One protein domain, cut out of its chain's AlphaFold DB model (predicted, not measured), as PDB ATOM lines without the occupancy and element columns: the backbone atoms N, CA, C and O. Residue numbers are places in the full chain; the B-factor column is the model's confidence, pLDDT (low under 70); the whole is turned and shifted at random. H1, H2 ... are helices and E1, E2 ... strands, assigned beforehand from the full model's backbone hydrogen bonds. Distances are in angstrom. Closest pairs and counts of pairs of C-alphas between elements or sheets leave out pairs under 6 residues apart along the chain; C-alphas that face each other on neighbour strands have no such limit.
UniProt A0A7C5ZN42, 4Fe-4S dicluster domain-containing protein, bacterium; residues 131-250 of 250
ATOM      1  N   GLY A 131     -76.663 -88.548 -52.575       95.69
ATOM      2  CA  GLY A 131     -75.743 -89.323 -53.397       95.69
ATOM      3  C   GLY A 131     -74.923 -88.426 -54.319       95.69
ATOM      4  O   GLY A 131     -75.029 -87.199 -54.266       95.69
ATOM      5  N   MET A 132     -74.127 -89.050 -55.178       97.12
ATOM      6  CA  MET A 132     -73.287 -88.397 -56.174       97.12
ATOM      7  C   MET A 132     -73.625 -88.941 -57.560       97.12
ATOM      8  O   MET A 132     -73.577 -90.149 -57.781       97.12
ATOM      9  N   ALA A 133     -73.984 -88.050 -58.485       97.56
ATOM     10  CA  ALA A 133     -74.186 -88.406 -59.887       97.56
ATOM     11  C   ALA A 133     -72.844 -88.389 -60.622       97.56
ATOM     12  O   ALA A 133     -72.099 -87.418 -60.515       97.56
ATOM     13  N   LEU A 134     -72.561 -89.445 -61.377       97.69
ATOM     14  CA  LEU A 134     -71.340 -89.619 -62.152       97.69
ATOM     15  C   LEU A 134     -71.689 -89.883 -63.611       97.69
ATOM     16  O   LEU A 134     -72.625 -90.627 -63.906       97.69
ATOM     17  N   ILE A 135     -70.924 -89.273 -64.510       97.69
ATOM     18  CA  ILE A 135     -71.049 -89.466 -65.953       97.69
ATOM     19  C   ILE A 135     -70.127 -90.610 -66.369       97.69
ATOM     20  O   ILE A 135     -68.936 -90.584 -66.059       97.69
ATOM     21  N   ASP A 136     -70.671 -91.577 -67.099       97.38
ATOM     22  CA  ASP A 136     -69.903 -92.548 -67.865       97.38
ATOM     23  C   ASP A 136     -69.475 -91.920 -69.190       97.38
ATOM     24  O   ASP A 136     -70.257 -91.758 -70.132       97.38
ATOM     25  N   PHE A 137     -68.205 -91.525 -69.240       95.88
ATOM     26  CA  PHE A 137     -67.625 -90.847 -70.392       95.88
ATOM     27  C   PHE A 137     -67.600 -91.723 -71.651       95.88
ATOM     28  O   PHE A 137     -67.553 -91.182 -72.752       95.88
ATOM     29  N   SER A 138     -67.681 -93.053 -71.515       95.62
ATOM     30  CA  SER A 138     -67.657 -93.975 -72.657       95.62
ATOM     31  C   SER A 138     -68.972 -94.021 -73.436       95.62
ATOM     32  O   SER A 138     -68.997 -94.467 -74.577       95.62
ATOM     33  N   ILE A 139     -70.066 -93.547 -72.837       96.06
ATOM     34  CA  ILE A 139     -71.400 -93.553 -73.455       96.06
ATOM     35  C   ILE A 139     -72.100 -92.190 -73.399       96.06
ATOM     36  O   ILE A 139     -73.207 -92.039 -73.908       96.06
ATOM     37  N   CYS A 140     -71.485 -91.173 -72.790       96.25
ATOM     38  CA  CYS A 140     -72.037 -89.824 -72.746       96.25
ATOM     39  C   CYS A 140     -71.918 -89.132 -74.108       96.25
ATOM     40  O   CYS A 140     -70.813 -88.912 -74.598       96.25
ATOM     41  N   LEU A 141     -73.046 -88.703 -74.677       94.81
ATOM     42  CA  LEU A 141     -73.092 -87.998 -75.963       94.81
ATOM     43  C   LEU A 141     -72.170 -86.762 -76.004       94.81
ATOM     44  O   LEU A 141     -71.389 -86.621 -76.939       94.81
ATOM     45  N   GLY A 142     -72.162 -85.945 -74.942       94.00
ATOM     46  CA  GLY A 142     -71.295 -84.758 -74.831       94.00
ATOM     47  C   GLY A 142     -69.792 -85.055 -74.792       94.00
ATOM     48  O   GLY A 142     -68.973 -84.214 -75.144       94.00
ATOM     49  N   TRP A 143     -69.404 -86.264 -74.380       95.00
ATOM     50  CA  TRP A 143     -68.002 -86.694 -74.397       95.00
ATOM     51  C   TRP A 143     -67.579 -87.333 -75.719       95.00
ATOM     52  O   TRP A 143     -66.377 -87.432 -75.975       95.00
ATOM     53  N   ASN A 144     -68.550 -87.713 -76.554       94.06
ATOM     54  CA  ASN A 144     -68.376 -88.509 -77.767       94.06
ATOM     55  C   ASN A 144     -68.862 -87.775 -79.033       94.06
ATOM     56  O   ASN A 144     -69.304 -88.411 -79.985       94.06
ATOM     57  N   GLY A 145     -68.764 -86.439 -79.042       88.38
ATOM     58  CA  GLY A 145     -68.910 -85.611 -80.246       88.38
ATOM     59  C   GLY A 145     -70.298 -85.019 -80.510       88.38
ATOM     60  O   GLY A 145     -70.462 -84.334 -81.514       88.38
ATOM     61  N   ASP A 146     -71.286 -85.235 -79.638       88.69
ATOM     62  CA  ASP A 146     -72.605 -84.586 -79.743       88.69
ATOM     63  C   ASP A 146     -72.681 -83.345 -78.832       88.69
ATOM     64  O   ASP A 146     -72.064 -83.288 -77.768       88.69
ATOM     65  N   VAL A 147     -73.509 -82.365 -79.192       88.56
ATOM     66  CA  VAL A 147     -73.759 -81.160 -78.383       88.56
ATOM     67  C   VAL A 147     -74.922 -81.440 -77.431       88.56
ATOM     68  O   VAL A 147     -76.064 -81.034 -77.646       88.56
ATOM     69  N   CYS A 148     -74.640 -82.179 -76.357       91.00
ATOM     70  CA  CYS A 148     -75.651 -82.603 -75.389       91.00
ATOM     71  C   CYS A 148     -75.599 -81.758 -74.106       91.00
ATOM     72  O   CYS A 148     -74.568 -81.675 -73.437       91.00
ATOM     73  N   LEU A 149     -76.735 -81.162 -73.720       91.94
ATOM     74  CA  LEU A 149     -76.874 -80.345 -72.501       91.94
ATOM     75  C   LEU A 149     -78.007 -80.810 -71.572       91.94
ATOM     76  O   LEU A 149     -78.255 -80.170 -70.547       91.94
ATOM     77  N   SER A 150     -78.683 -81.917 -71.891       94.00
ATOM     78  CA  SER A 150     -79.940 -82.343 -71.250       94.00
ATOM     79  C   SER A 150     -79.817 -82.459 -69.728       94.00
ATOM     80  O   SER A 150     -80.626 -81.910 -68.985       94.00
ATOM     81  N   CYS A 151     -78.742 -83.088 -69.238       95.25
ATOM     82  CA  CYS A 151     -78.512 -83.262 -67.801       95.25
ATOM     83  C   CYS A 151     -78.301 -81.938 -67.046       95.25
ATOM     84  O   CYS A 151     -78.799 -81.789 -65.930       95.25
ATOM     85  N   SER A 152     -77.594 -80.983 -67.654       94.75
ATOM     86  CA  SER A 152     -77.323 -79.675 -67.052       94.75
ATOM     87  C   SER A 152     -78.563 -78.784 -67.021       94.75
ATOM     88  O   SER A 152     -78.830 -78.154 -65.999       94.75
ATOM     89  N   LYS A 153     -79.369 -78.805 -68.095       93.94
ATOM     90  CA  LYS A 153     -80.648 -78.086 -68.189       93.94
ATOM     91  C   LYS A 153     -81.662 -78.617 -67.177       93.94
ATOM     92  O   LYS A 153     -82.360 -77.835 -66.545       93.94
ATOM     93  N   ALA A 154     -81.697 -79.934 -66.982       94.69
ATOM     94  CA  ALA A 154     -82.601 -80.581 -66.038       94.69
ATOM     95  C   ALA A 154     -82.188 -80.425 -64.562       94.69
ATOM     96  O   ALA A 154     -82.959 -80.768 -63.665       94.69
ATOM     97  N   CYS A 155     -80.961 -79.980 -64.271       96.56
ATOM     98  CA  CYS A 155     -80.469 -79.937 -62.900       96.56
ATOM     99  C   CYS A 155     -81.166 -78.834 -62.086       96.56
ATOM    100  O   CYS A 155     -80.971 -77.655 -62.386       96.56
ATOM    101  N   PRO A 156     -81.852 -79.153 -60.969       95.50
ATOM    102  CA  PRO A 156     -82.491 -78.133 -60.133       95.50
ATOM    103  C   PRO A 156     -81.491 -77.209 -59.416       95.50
ATOM    104  O   PRO A 156     -81.888 -76.197 -58.844       95.50
ATOM    105  N   LEU A 157     -80.200 -77.562 -59.411       96.25
ATOM    106  CA  LEU A 157     -79.111 -76.749 -58.858       96.25
ATOM    107  C   LEU A 157     -78.259 -76.068 -59.949       96.25
ATOM    108  O   LEU A 157     -77.368 -75.281 -59.619       96.25
ATOM    109  N   GLY A 158     -78.532 -76.350 -61.229       93.12
ATOM    110  CA  GLY A 158     -77.892 -75.737 -62.393       93.12
ATOM    111  C   GLY A 158     -76.360 -75.699 -62.333       93.12
ATOM    112  O   GLY A 158     -75.699 -76.675 -61.968       93.12
ATOM    113  N   MET A 159     -75.801 -74.530 -62.656       91.69
ATOM    114  CA  MET A 159     -74.355 -74.277 -62.766       91.69
ATOM    115  C   MET A 159     -73.572 -74.407 -61.454       91.69
ATOM    116  O   MET A 159     -72.349 -74.433 -61.479       91.69
ATOM    117  N   LYS A 160     -74.234 -74.520 -60.293       95.00
ATOM    118  CA  LYS A 160     -73.518 -74.848 -59.046       95.00
ATOM    119  C   LYS A 160     -72.943 -76.265 -59.079       95.00
ATOM    120  O   LYS A 160     -71.966 -76.537 -58.387       95.00
ATOM    121  N   VAL A 161     -73.581 -77.157 -59.842       97.19
ATOM    122  CA  VAL A 161     -73.249 -78.584 -59.937       97.19
ATOM    123  C   VAL A 161     -72.520 -78.922 -61.233       97.19
ATOM    124  O   VAL A 161     -71.682 -79.820 -61.237       97.19
ATOM    125  N   PHE A 162     -72.854 -78.235 -62.326       95.69
ATOM    126  CA  PHE A 162     -72.314 -78.530 -63.649       95.69
ATOM    127  C   PHE A 162     -71.151 -77.614 -64.014       95.69
ATOM    128  O   PHE A 162     -71.279 -76.392 -64.005       95.69
ATOM    129  N   GLU A 163     -70.052 -78.242 -64.413       95.12
ATOM    130  CA  GLU A 163     -68.894 -77.618 -65.042       95.12
ATOM    131  C   GLU A 163     -68.781 -78.125 -66.480       95.12
ATOM    132  O   GLU A 163     -69.189 -79.249 -66.786       95.12
ATOM    133  N   PHE A 164     -68.230 -77.298 -67.367       93.50
ATOM    134  CA  PHE A 164     -68.044 -77.650 -68.770       93.50
ATOM    135  C   PHE A 164     -66.599 -77.450 -69.184       93.50
ATOM    136  O   PHE A 164     -66.031 -76.375 -68.992       93.50
ATOM    137  N   TYR A 165     -66.041 -78.488 -69.793       90.69
ATOM    138  CA  TYR A 165     -64.736 -78.459 -70.428       90.69
ATOM    139  C   TYR A 165     -64.978 -78.330 -71.928       90.69
ATOM    140  O   TYR A 165     -65.676 -79.147 -72.528       90.69
ATOM    141  N   ASN A 166     -64.482 -77.248 -72.518       84.94
ATOM    142  CA  ASN A 166     -64.655 -76.985 -73.941       84.94
ATOM    143  C   ASN A 166     -63.410 -77.449 -74.686       84.94
ATOM    144  O   ASN A 166     -62.287 -77.160 -74.278       84.94
ATOM    145  N   SER A 167     -63.623 -78.135 -75.801       80.69
ATOM    146  CA  SER A 167     -62.568 -78.491 -76.747       80.69
ATOM    147  C   SER A 167     -63.150 -78.502 -78.161       80.69
ATOM    148  O   SER A 167     -64.339 -78.242 -78.347       80.69
ATOM    149  N   GLU A 168     -62.344 -78.875 -79.149       80.75
ATOM    150  CA  GLU A 168     -62.809 -79.154 -80.515       80.75
ATOM    151  C   GLU A 168     -63.931 -80.214 -80.584       80.75
ATOM    152  O   GLU A 168     -64.724 -80.212 -81.518       80.75
ATOM    153  N   TRP A 169     -64.063 -81.062 -79.557       77.50
ATOM    154  CA  TRP A 169     -65.104 -82.091 -79.432       77.50
ATOM    155  C   TRP A 169     -66.415 -81.580 -78.813       77.50
ATOM    156  O   TRP A 169     -67.259 -82.379 -78.412       77.50
ATOM    157  N   GLY A 170     -66.576 -80.261 -78.679       82.12
ATOM    158  CA  GLY A 170     -67.764 -79.633 -78.109       82.12
ATOM    159  C   GLY A 170     -67.713 -79.470 -76.588       82.12
ATOM    160  O   GLY A 170     -66.643 -79.381 -75.978       82.12
ATOM    161  N   ASN A 171     -68.898 -79.375 -75.982       86.81
ATOM    162  CA  ASN A 171     -69.087 -79.106 -74.560       86.81
ATOM    163  C   ASN A 171     -69.110 -80.410 -73.745       86.81
ATOM    164  O   ASN A 171     -70.050 -81.200 -73.824       86.81
ATOM    165  N   GLN A 172     -68.108 -80.610 -72.894       92.44
ATOM    166  CA  GLN A 172     -67.995 -81.817 -72.080       92.44
ATOM    167  C   GLN A 172     -68.465 -81.566 -70.651       92.44
ATOM    168  O   GLN A 172     -67.790 -80.851 -69.905       92.44
ATOM    169  N   PRO A 173     -69.616 -82.131 -70.245       95.38
ATOM    170  CA  PRO A 173     -70.134 -81.923 -68.905       95.38
ATOM    171  C   PRO A 173     -69.319 -82.695 -67.864       95.38
ATOM    172  O   PRO A 173     -68.946 -83.854 -68.065       95.38
ATOM    173  N   TYR A 174     -69.140 -82.065 -66.708       96.88
ATOM    174  CA  TYR A 174     -68.651 -82.659 -65.472       96.88
ATOM    175  C   TYR A 174     -69.597 -82.289 -64.320       96.88
ATOM    176  O   TYR A 174     -70.089 -81.163 -64.243       96.88
ATOM    177  N   ILE A 175     -69.876 -83.248 -63.435       97.88
ATOM    178  CA  ILE A 175     -70.725 -83.057 -62.252       97.88
ATOM    179  C   ILE A 175     -69.812 -82.973 -61.033       97.88
ATOM    180  O   ILE A 175     -69.148 -83.951 -60.691       97.88
ATOM    181  N   ASN A 176     -69.800 -81.825 -60.360       97.38
ATOM    182  CA  ASN A 176     -68.971 -81.602 -59.182       97.38
ATOM    183  C   ASN A 176     -69.660 -82.034 -57.874       97.38
ATOM    184  O   ASN A 176     -70.840 -82.400 -57.822       97.38
ATOM    185  N   GLU A 177     -68.908 -81.965 -56.775       96.81
ATOM    186  CA  GLU A 177     -69.349 -82.431 -55.459       96.81
ATOM    187  C   GLU A 177     -70.476 -81.596 -54.839       96.81
ATOM    188  O   GLU A 177     -70.995 -81.990 -53.796       96.81
ATOM    189  N   ASN A 178     -70.930 -80.497 -55.457       97.06
ATOM    190  CA  ASN A 178     -72.154 -79.810 -55.035       97.06
ATOM    191  C   ASN A 178     -73.422 -80.601 -55.387       97.06
ATOM    192  O   ASN A 178     -74.495 -80.255 -54.896       97.06
ATOM    193  N   CYS A 179     -73.310 -81.686 -56.162       97.94
ATOM    194  CA  CYS A 179     -74.422 -82.571 -56.491       97.94
ATOM    195  C   CYS A 179     -75.205 -83.017 -55.242       97.94
ATOM    196  O   CYS A 179     -74.630 -83.327 -54.195       97.94
ATOM    197  N   ALA A 180     -76.534 -83.034 -55.365       97.50
ATOM    198  CA  ALA A 180     -77.432 -83.516 -54.319       97.50
ATOM    199  C   ALA A 180     -77.732 -85.021 -54.424       97.50
ATOM    200  O   ALA A 180     -78.174 -85.615 -53.443       97.50
ATOM    201  N   GLY A 181     -77.527 -85.629 -55.600       97.06
ATOM    202  CA  GLY A 181     -77.881 -87.028 -55.869       97.06
ATOM    203  C   GLY A 181     -79.370 -87.259 -56.152       97.06
ATOM    204  O   GLY A 181     -79.895 -88.321 -55.845       97.06
ATOM    205  N   CYS A 182     -80.073 -86.266 -56.710       96.88
ATOM    206  CA  CYS A 182     -81.528 -86.317 -56.910       96.88
ATOM    207  C   CYS A 182     -81.998 -87.167 -58.107       96.88
ATOM    208  O   CYS A 182     -83.160 -87.561 -58.151       96.88
ATOM    209  N   GLY A 183     -81.122 -87.436 -59.079       96.69
ATOM    210  CA  GLY A 183     -81.428 -88.293 -60.229       96.69
ATOM    211  C   GLY A 183     -82.048 -87.606 -61.450       96.69
ATOM    212  O   GLY A 183     -82.229 -88.274 -62.461       96.69
ATOM    213  N   TYR A 184     -82.319 -86.292 -61.434       96.94
ATOM    214  CA  TYR A 184     -82.856 -85.591 -62.621       96.94
ATOM    215  C   TYR A 184     -81.997 -85.819 -63.869       96.94
ATOM    216  O   TYR A 184     -82.498 -86.178 -64.927       96.94
ATOM    217  N   CYS A 185     -80.679 -85.707 -63.731       96.88
ATOM    218  CA  CYS A 185     -79.747 -85.970 -64.822       96.88
ATOM    219  C   CYS A 185     -79.863 -87.395 -65.405       96.88
ATOM    220  O   CYS A 185     -79.658 -87.563 -66.601       96.88
ATOM    221  N   VAL A 186     -80.247 -88.396 -64.604       96.75
ATOM    222  CA  VAL A 186     -80.489 -89.778 -65.059       96.75
ATOM    223  C   VAL A 186     -81.769 -89.863 -65.889       96.75
ATOM    224  O   VAL A 186     -81.772 -90.473 -66.961       96.75
ATOM    225  N   LYS A 187     -82.850 -89.227 -65.413       95.69
ATOM    226  CA  LYS A 187     -84.145 -89.184 -66.107       95.69
ATOM    227  C   LYS A 187     -84.050 -88.527 -67.479       95.69
ATOM    228  O   LYS A 187     -84.594 -89.068 -68.435       95.69
ATOM    229  N   PHE A 188     -83.351 -87.399 -67.552       95.94
ATOM    230  CA  PHE A 188     -83.255 -86.568 -68.752       95.94
ATOM    231  C   PHE A 188     -82.067 -86.921 -69.656       95.94
ATOM    232  O   PHE A 188     -81.848 -86.276 -70.677       95.94
ATOM    233  N   CYS A 189     -81.263 -87.930 -69.303       96.25
ATOM    234  CA  CYS A 189     -80.206 -88.403 -70.190       96.25
ATOM    235  C   CYS A 189     -80.831 -89.144 -71.387       96.25
ATOM    236  O   CYS A 189     -81.476 -90.174 -71.173       96.25
ATOM    237  N   PRO A 190     -80.609 -88.699 -72.635       95.25
ATOM    238  CA  PRO A 190     -81.242 -89.313 -73.798       95.25
ATOM    239  C   PRO A 190     -80.568 -90.620 -74.233       95.25
ATOM    240  O   PRO A 190     -81.073 -91.292 -75.114       95.25
ATOM    241  N   VAL A 191     -79.439 -91.022 -73.649       95.44
ATOM    242  CA  VAL A 191     -78.819 -92.322 -73.960       95.44
ATOM    243  C   VAL A 191     -79.707 -93.452 -73.436       95.44
ATOM    244  O   VAL A 191     -80.204 -93.357 -72.306       95.44
ATOM    245  N   GLY A 192     -79.870 -94.525 -74.216       93.06
ATOM    246  CA  GLY A 192     -80.561 -95.742 -73.785       93.06
ATOM    247  C   GLY A 192     -80.013 -96.274 -72.457       93.06
ATOM    248  O   GLY A 192     -78.812 -96.519 -72.299       93.06
ATOM    249  N   GLY A 193     -80.892 -96.375 -71.460       90.69
ATOM    250  CA  GLY A 193     -80.535 -96.750 -70.085       90.69
ATOM    251  C   GLY A 193     -79.847 -95.668 -69.231       90.69
ATOM    252  O   GLY A 193     -79.744 -95.870 -68.027       90.69
ATOM    253  N   SER A 194     -79.469 -94.508 -69.787       94.75
ATOM    254  CA  SER A 194     -78.661 -93.423 -69.180       94.75
ATOM    255  C   SER A 194     -77.149 -93.608 -69.323       94.75
ATOM    256  O   SER A 194     -76.636 -94.715 -69.213       94.75
ATOM    257  N   ALA A 195     -76.431 -92.497 -69.504       96.88
ATOM    258  CA  ALA A 195     -74.975 -92.388 -69.353       96.88
ATOM    259  C   ALA A 195     -74.567 -91.873 -67.962       96.88
ATOM    260  O   ALA A 195     -73.404 -91.574 -67.713       96.88
ATOM    261  N   ILE A 196     -75.534 -91.695 -67.063       97.00
ATOM    262  CA  ILE A 196     -75.334 -91.140 -65.727       97.00
ATOM    263  C   ILE A 196     -75.845 -92.138 -64.703       97.00
ATOM    264  O   ILE A 196     -76.980 -92.609 -64.816       97.00
ATOM    265  N   ARG A 197     -75.029 -92.399 -63.682       95.31
ATOM    266  CA  ARG A 197     -75.384 -93.222 -62.524       95.31
ATOM    267  C   ARG A 197     -75.247 -92.408 -61.251       95.31
ATOM    268  O   ARG A 197     -74.279 -91.672 -61.083       95.31
ATOM    269  N   VAL A 198     -76.217 -92.537 -60.354       96.38
ATOM    270  CA  VAL A 198     -76.112 -91.984 -59.001       96.38
ATOM    271  C   VAL A 198     -75.681 -93.099 -58.066       96.38
ATOM    272  O   VAL A 198     -76.279 -94.172 -58.077       96.38
ATOM    273  N   ILE A 199     -74.651 -92.836 -57.268       95.56
ATOM    274  CA  ILE A 199     -74.160 -93.737 -56.223       95.56
ATOM    275  C   ILE A 199     -74.231 -93.052 -54.859       95.56
ATOM    276  O   ILE A 199     -74.309 -91.822 -54.775       95.56
ATOM    277  N   ASP A 200     -74.236 -93.822 -53.774       93.25
ATOM    278  CA  ASP A 200     -74.230 -93.244 -52.436       93.25
ATOM    279  C   ASP A 200     -72.868 -92.595 -52.136       93.25
ATOM    280  O   ASP A 200     -71.842 -92.882 -52.758       93.25
ATOM    281  N   ILE A 201     -72.849 -91.684 -51.163       92.62
ATOM    282  CA  ILE A 201     -71.643 -90.914 -50.838       92.62
ATOM    283  C   ILE A 201     -70.504 -91.809 -50.322       92.62
ATOM    284  O   ILE A 201     -69.336 -91.460 -50.508       92.62
ATOM    285  N   LYS A 202     -70.798 -92.951 -49.681       91.75
ATOM    286  CA  LYS A 202     -69.757 -93.876 -49.204       91.75
ATOM    287  C   LYS A 202     -69.107 -94.567 -50.405       91.75
ATOM    288  O   LYS A 202     -67.884 -94.536 -50.505       91.75
ATOM    289  N   ALA A 203     -69.901 -95.085 -51.342       93.19
ATOM    290  CA  ALA A 203     -69.409 -95.663 -52.593       93.19
ATOM    291  C   ALA A 203     -68.595 -94.654 -53.416       93.19
ATOM    292  O   ALA A 203     -67.503 -94.976 -53.884       93.19
ATOM    293  N   TYR A 204     -69.069 -93.408 -53.529       95.19
ATOM    294  CA  TYR A 204     -68.335 -92.364 -54.244       95.19
ATOM    295  C   TYR A 204     -66.945 -92.128 -53.660       95.19
ATOM    296  O   TYR A 204     -65.975 -92.099 -54.411       95.19
ATOM    297  N   LYS A 205     -66.817 -92.036 -52.332       94.44
ATOM    298  CA  LYS A 205     -65.512 -91.865 -51.675       94.44
ATOM    299  C   LYS A 205     -64.529 -92.989 -51.997       94.44
ATOM    300  O   LYS A 205     -63.337 -92.719 -52.084       94.44
ATOM    301  N   VAL A 206     -65.016 -94.217 -52.185       94.44
ATOM    302  CA  VAL A 206     -64.177 -95.372 -52.541       94.44
ATOM    303  C   VAL A 206     -63.656 -95.256 -53.974       94.44
ATOM    304  O   VAL A 206     -62.478 -95.501 -54.216       94.44
ATOM    305  N   ILE A 207     -64.507 -94.861 -54.926       95.12
ATOM    306  CA  ILE A 207     -64.141 -94.861 -56.353       95.12
ATOM    307  C   ILE A 207     -63.621 -93.513 -56.871       95.12
ATOM    308  O   ILE A 207     -63.147 -93.445 -58.006       95.12
ATOM    309  N   LYS A 208     -63.708 -92.443 -56.068       96.25
ATOM    310  CA  LYS A 208     -63.442 -91.051 -56.471       96.25
ATOM    311  C   LYS A 208     -62.108 -90.890 -57.187       96.25
ATOM    312  O   LYS A 208     -62.084 -90.342 -58.284       96.25
ATOM    313  N   GLU A 209     -61.016 -91.383 -56.612       97.19
ATOM    314  CA  GLU A 209     -59.685 -91.190 -57.199       97.19
ATOM    315  C   GLU A 209     -59.541 -91.891 -58.554       97.19
ATOM    316  O   GLU A 209     -59.046 -91.291 -59.507       97.19
ATOM    317  N   LYS A 210     -60.061 -93.118 -58.692       96.81
ATOM    318  CA  LYS A 210     -60.067 -93.847 -59.973       96.81
ATOM    319  C   LYS A 210     -60.928 -93.127 -61.016       96.81
ATOM    320  O   LYS A 210     -60.512 -92.980 -62.163       96.81
ATOM    321  N   TYR A 211     -62.096 -92.625 -60.612       97.06
ATOM    322  CA  TYR A 211     -62.975 -91.840 -61.481       97.06
ATOM    323  C   TYR A 211     -62.304 -90.545 -61.968       97.06
ATOM    324  O   TYR A 211     -62.319 -90.248 -63.162       97.06
ATOM    325  N   LEU A 212     -61.660 -89.798 -61.063       96.81
ATOM    326  CA  LEU A 212     -60.949 -88.560 -61.395       96.81
ATOM    327  C   LEU A 212     -59.697 -88.808 -62.242       96.81
ATOM    328  O   LEU A 212     -59.388 -87.992 -63.108       96.81
ATOM    329  N   ALA A 213     -58.990 -89.919 -62.037       96.62
ATOM    330  CA  ALA A 213     -57.867 -90.308 -62.886       96.62
ATOM    331  C   ALA A 213     -58.325 -90.571 -64.330       96.62
ATOM    332  O   ALA A 213     -57.721 -90.045 -65.264       96.62
ATOM    333  N   ASN A 214     -59.432 -91.304 -64.515       94.88
ATOM    334  CA  ASN A 214     -60.029 -91.534 -65.834       94.88
ATOM    335  C   ASN A 214     -60.455 -90.219 -66.500       94.88
ATOM    336  O   ASN A 214     -60.163 -89.995 -67.672       94.88
ATOM    337  N   PHE A 215     -61.092 -89.329 -65.738       95.50
ATOM    338  CA  PHE A 215     -61.485 -88.004 -66.213       95.50
ATOM    339  C   PHE A 215     -60.280 -87.169 -66.680       95.50
ATOM    340  O   PHE A 215     -60.275 -86.667 -67.802       95.50
ATOM    341  N   ARG A 216     -59.223 -87.067 -65.862       95.56
ATOM    342  CA  ARG A 216     -57.997 -86.328 -66.217       95.56
ATOM    343  C   ARG A 216     -57.296 -86.926 -67.434       95.56
ATOM    344  O   ARG A 216     -56.836 -86.171 -68.279       95.56
ATOM    345  N   LYS A 217     -57.260 -88.259 -67.542       94.88
ATOM    346  CA  LYS A 217     -56.702 -88.952 -68.709       94.88
ATOM    347  C   LYS A 217     -57.436 -88.563 -69.991       94.88
ATOM    348  O   LYS A 217     -56.785 -88.295 -70.990       94.88
ATOM    349  N   LEU A 218     -58.770 -88.511 -69.970       92.94
ATOM    350  CA  LEU A 218     -59.562 -88.103 -71.138       92.94
ATOM    351  C   LEU A 218     -59.310 -86.648 -71.541       92.94
ATOM    352  O   LEU A 218     -59.302 -86.345 -72.730       92.94
ATOM    353  N   LEU A 219     -59.093 -85.761 -70.566       92.25
ATOM    354  CA  LEU A 219     -58.739 -84.365 -70.831       92.25
ATOM    355  C   LEU A 219     -57.330 -84.195 -71.414       92.25
ATOM    356  O   LEU A 219     -57.077 -83.183 -72.059       92.25
ATOM    357  N   SER A 220     -56.421 -85.142 -71.174       93.12
ATOM    358  CA  SER A 220     -55.035 -85.073 -71.651       93.12
ATOM    359  C   SER A 220     -54.790 -85.773 -72.989       93.12
ATOM    360  O   SER A 220     -53.651 -85.771 -73.442       93.12
ATOM    361  N   LEU A 221     -55.801 -86.418 -73.581       93.06
ATOM    362  CA  LEU A 221     -55.649 -87.090 -74.875       93.06
ATOM    363  C   LEU A 221     -55.413 -86.074 -75.995       93.06
ATOM    364  O   LEU A 221     -56.056 -85.024 -76.034       93.06
ATOM    365  N   SER A 222     -54.542 -86.437 -76.932       93.44
ATOM    366  CA  SER A 222     -54.460 -85.785 -78.240       93.44
ATOM    367  C   SER A 222     -55.752 -85.975 -79.042       93.44
ATOM    368  O   SER A 222     -56.583 -86.841 -78.742       93.44
ATOM    369  N   SER A 223     -55.923 -85.162 -80.083       90.56
ATOM    370  CA  SER A 223     -57.053 -85.242 -81.009       90.56
ATOM    371  C   SER A 223     -57.163 -86.628 -81.652       90.56
ATOM    372  O   SER A 223     -58.258 -87.187 -81.729       90.56
ATOM    373  N   GLU A 224     -56.032 -87.216 -82.048       92.50
ATOM    374  CA  GLU A 224     -55.946 -88.540 -82.665       92.50
ATOM    375  C   GLU A 224     -56.320 -89.653 -81.680       92.50
ATOM    376  O   GLU A 224     -57.200 -90.464 -81.970       92.50
ATOM    377  N   GLU A 225     -55.733 -89.659 -80.478       94.56
ATOM    378  CA  GLU A 225     -56.072 -90.645 -79.442       94.56
ATOM    379  C   GLU A 225     -57.555 -90.560 -79.063       94.56
ATOM    380  O   GLU A 225     -58.230 -91.573 -78.855       94.56
ATOM    381  N   ARG A 226     -58.092 -89.339 -78.983       92.75
ATOM    382  CA  ARG A 226     -59.504 -89.127 -78.679       92.75
ATOM    383  C   ARG A 226     -60.406 -89.627 -79.804       92.75
ATOM    384  O   ARG A 226     -61.434 -90.234 -79.505       92.75
ATOM    385  N   TYR A 227     -60.019 -89.436 -81.064       93.38
ATOM    386  CA  TYR A 227     -60.738 -89.981 -82.214       93.38
ATOM    387  C   TYR A 227     -60.827 -91.509 -82.147       93.38
ATOM    388  O   TYR A 227     -61.916 -92.067 -82.297       93.38
ATOM    389  N   GLU A 228     -59.721 -92.191 -81.846       94.62
ATOM    390  CA  GLU A 228     -59.698 -93.650 -81.698       94.62
ATOM    391  C   GLU A 228     -60.596 -94.133 -80.552       94.62
ATOM    392  O   GLU A 228     -61.366 -95.082 -80.716       94.62
ATOM    393  N   VAL A 229     -60.560 -93.456 -79.400       94.00
ATOM    394  CA  VAL A 229     -61.432 -93.778 -78.258       94.00
ATOM    395  C   VAL A 229     -62.909 -93.608 -78.623       94.00
ATOM    396  O   VAL A 229     -63.722 -94.496 -78.343       94.00
ATOM    397  N   VAL A 230     -63.270 -92.493 -79.262       93.38
ATOM    398  CA  VAL A 230     -64.662 -92.180 -79.603       93.38
ATOM    399  C   VAL A 230     -65.182 -93.121 -80.686       93.38
ATOM    400  O   VAL A 230     -66.148 -93.844 -80.454       93.38
ATOM    401  N   TYR A 231     -64.546 -93.152 -81.856       93.06
ATOM    402  CA  TYR A 231     -65.071 -93.874 -83.017       93.06
ATOM    403  C   TYR A 231     -64.730 -95.366 -83.004       93.06
ATOM    404  O   TYR A 231     -65.508 -96.167 -83.520       93.06
ATOM    405  N   GLY A 232     -63.608 -95.755 -82.392       92.56
ATOM    406  CA  GLY A 232     -63.173 -97.151 -82.321       92.56
ATOM    407  C   GLY A 232     -63.805 -97.952 -81.180       92.56
ATOM    408  O   GLY A 232     -63.981 -99.159 -81.318       92.56
ATOM    409  N   ASN A 233     -64.163 -97.312 -80.059       93.06
ATOM    410  CA  ASN A 233     -64.627 -98.020 -78.855       93.06
ATOM    411  C   ASN A 233     -66.001 -97.548 -78.354       93.06
ATOM    412  O   ASN A 233     -66.873 -98.368 -78.063       93.06
ATOM    413  N   ASN A 234     -66.214 -96.238 -78.241       95.38
ATOM    414  CA  ASN A 234     -67.399 -95.697 -77.571       95.38
ATOM    415  C   ASN A 234     -68.637 -95.654 -78.476       95.38
ATOM    416  O   ASN A 234     -69.724 -96.060 -78.061       95.38
ATOM    417  N   LEU A 235     -68.485 -95.199 -79.721       93.69
ATOM    418  CA  LEU A 235     -69.593 -95.003 -80.653       93.69
ATOM    419  C   LEU A 235     -70.411 -96.285 -80.894       93.69
ATOM    420  O   LEU A 235     -71.636 -96.192 -80.811       93.69
ATOM    421  N   PRO A 236     -69.815 -97.482 -81.090       94.06
ATOM    422  CA  PRO A 236     -70.592 -98.716 -81.200       94.06
ATOM    423  C   PRO A 236     -71.524 -98.959 -80.001       94.06
ATOM    424  O   PRO A 236     -72.692 -99.290 -80.191       94.06
ATOM    425  N   LYS A 237     -71.050 -98.709 -78.771       93.56
ATOM    426  CA  LYS A 237     -71.840 -98.868 -77.534       93.56
ATOM    427  C   LYS A 237     -72.981 -97.856 -77.447       93.56
ATOM    428  O   LYS A 237     -74.065 -98.172 -76.963       93.56
ATOM    429  N   ILE A 238     -72.735 -96.624 -77.894       93.81
ATOM    430  CA  ILE A 238     -73.745 -95.559 -77.931       93.81
ATOM    431  C   ILE A 238     -74.837 -95.900 -78.947       93.81
ATOM    432  O   ILE A 238     -76.020 -95.764 -78.639       93.81
ATOM    433  N   LEU A 239     -74.452 -96.368 -80.137       93.00
ATOM    434  CA  LEU A 239     -75.390 -96.760 -81.189       93.00
ATOM    435  C   LEU A 239     -76.250 -97.955 -80.771       93.00
ATOM    436  O   LEU A 239     -77.452 -97.941 -81.019       93.00
ATOM    437  N   GLU A 240     -75.666 -98.943 -80.086       93.38
ATOM    438  CA  GLU A 240     -76.402-100.089 -79.541       93.38
ATOM    439  C   GLU A 240     -77.456 -99.658 -78.507       93.38
ATOM    440  O   GLU A 240     -78.581-100.159 -78.511       93.38
ATOM    441  N   ARG A 241     -77.113 -98.687 -77.649       93.12
ATOM    442  CA  ARG A 241     -78.041 -98.096 -76.671       93.12
ATOM    443  C   ARG A 241     -79.137 -97.253 -77.317       93.12
ATOM    444  O   ARG A 241     -80.253 -97.211 -76.804       93.12
ATOM    445  N   GLY A 242     -78.820 -96.571 -78.412       92.06
ATOM    446  CA  GLY A 242     -79.714 -95.627 -79.071       92.06
ATOM    447  C   GLY A 242     -79.931 -94.325 -78.286       92.06
ATOM    448  O   GLY A 242     -79.464 -94.146 -77.153       92.06
ATOM    449  N   LYS A 243     -80.655 -93.393 -78.921       90.75
ATOM    450  CA  LYS A 243     -81.020 -92.078 -78.372       90.75
ATOM    451  C   LYS A 243     -82.541 -91.977 -78.192       90.75
ATOM    452  O   LYS A 243     -83.299 -92.014 -79.154       90.75
ATOM    453  N   GLU A 244     -82.980 -91.826 -76.949       89.44
ATOM    454  CA  GLU A 244     -84.357 -91.603 -76.508       89.44
ATOM    455  C   GLU A 244     -84.678 -90.095 -76.522       89.44
ATOM    456  O   GLU A 244     -84.607 -89.416 -75.495       89.44
ATOM    457  N   PHE A 245     -85.022 -89.551 -77.695       85.19
ATOM    458  CA  PHE A 245     -85.279 -88.111 -77.885       85.19
ATOM    459  C   PHE A 245     -86.367 -87.536 -76.963       85.19
ATOM    460  O   PHE A 245     -86.283 -86.379 -76.560       85.19
ATOM    461  N   GLU A 246     -87.357 -88.340 -76.573       84.38
ATOM    462  CA  GLU A 246     -88.441 -87.924 -75.671       84.38
ATOM    463  C   GLU A 246     -87.938 -87.465 -74.293       84.38
ATOM    464  O   GLU A 246     -88.599 -86.667 -73.631       84.38
ATOM    465  N   ARG A 247     -86.759 -87.930 -73.862       82.56
ATOM    466  CA  ARG A 247     -86.157 -87.551 -72.575       82.56
ATOM    467  C   ARG A 247     -85.345 -86.264 -72.631       82.56
ATOM    468  O   ARG A 247     -84.978 -85.752 -71.582       82.56
ATOM    469  N   GLU A 248     -85.038 -85.744 -73.816       74.69
ATOM    470  CA  GLU A 248     -84.211 -84.542 -73.977       74.69
ATOM    471  C   GLU A 248     -85.009 -83.231 -73.821       74.69
ATOM    472  O   GLU A 248     -84.416 -82.205 -73.482       74.69
ATOM    473  N   TYR A 249     -86.334 -83.267 -74.020       62.25
ATOM    474  CA  TYR A 249     -87.194 -82.079 -74.182       62.25
ATOM    475  C   TYR A 249     -88.382 -81.977 -73.203       62.25
ATOM    476  O   TYR A 249     -89.318 -81.222 -73.465       62.25
ATOM    477  N   GLN A 250     -88.371 -82.730 -72.100       57.84
ATOM    478  CA  GLN A 250     -89.384 -82.632 -71.032       57.84
ATOM    479  C   GLN A 250     -88.958 -81.663 -69.917       57.84
ATOM    480  O   GLN A 250     -89.849 -81.241 -69.149       57.84
TER     481      GLN A 250
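Overview. This is residues 131 to 250 of the 250 residues of the protein "4Fe-4S dicluster domain-containing protein" of bacterium (UniProt A0A7C5ZN42). Two small antiparallel strand pairs, E1 with E4 and the hairpin E2 and E3, sit side by side where E1 comes near E3, and two long kinked helices, H3 and H4, frame them, meeting in a corner at their link. Short H1 and H2 touch on the side away from that corner. The 120 printed residues run E1 H1 E2 E3 H2 E4 H3 H4, a mixed class of helices and strands. The whole is compact, with a radius of gyration of the C-alphas of 13.7 A and spans of 36 by 34 by 23 A.

Along the chain. Find C-alpha 132 at (-73.287, -88.397, -56.174), where E1 begins and runs to 135. Next come H1, residues 150 to 153, E2, 162 to 167, 16.3 A, E3, 170 to 175, 16.5 A, H2, 184 to 187, and E4, 196 to 199. H3, 201 to 219, spans 24.7 A, and H4, 223 to 241, spans 25.0 A, ending at C-alpha 241 (-78.041, -98.096, -76.671).

Arrangement. Between E1 and E4 look for N 134 and O 197, 2.8 A; in the E2 and E3 hairpin, for N 165 and O 172, 2.9 A. The closest C-alphas of E1 and E3, Leu 134 and Ile 175, are 6.6 A apart. H1 and H2 touch, closest at the C-alphas of Cys 151 and Cys 185, 4.2 A. H3 kinks by 56 degrees near residue 208, H4 by 35 near 230. They are close but not clearly touching, with the C-alphas of Leu 218 and Arg 226 7.6 A apart. Of O i to N i+4 pairs, 13 of 15 in H3 and 12 of 15 in H4 are within hydrogen-bond range; H1 and H2 are too short for one.

Size, cuts and confidence. The C-alphas of Lys 202 and Glu 224, the two farthest apart, are 36.6 A apart. The printed part has no cut, the link from E1 to H1 is long, and pLDDT is under 70 at residues 249 to 250.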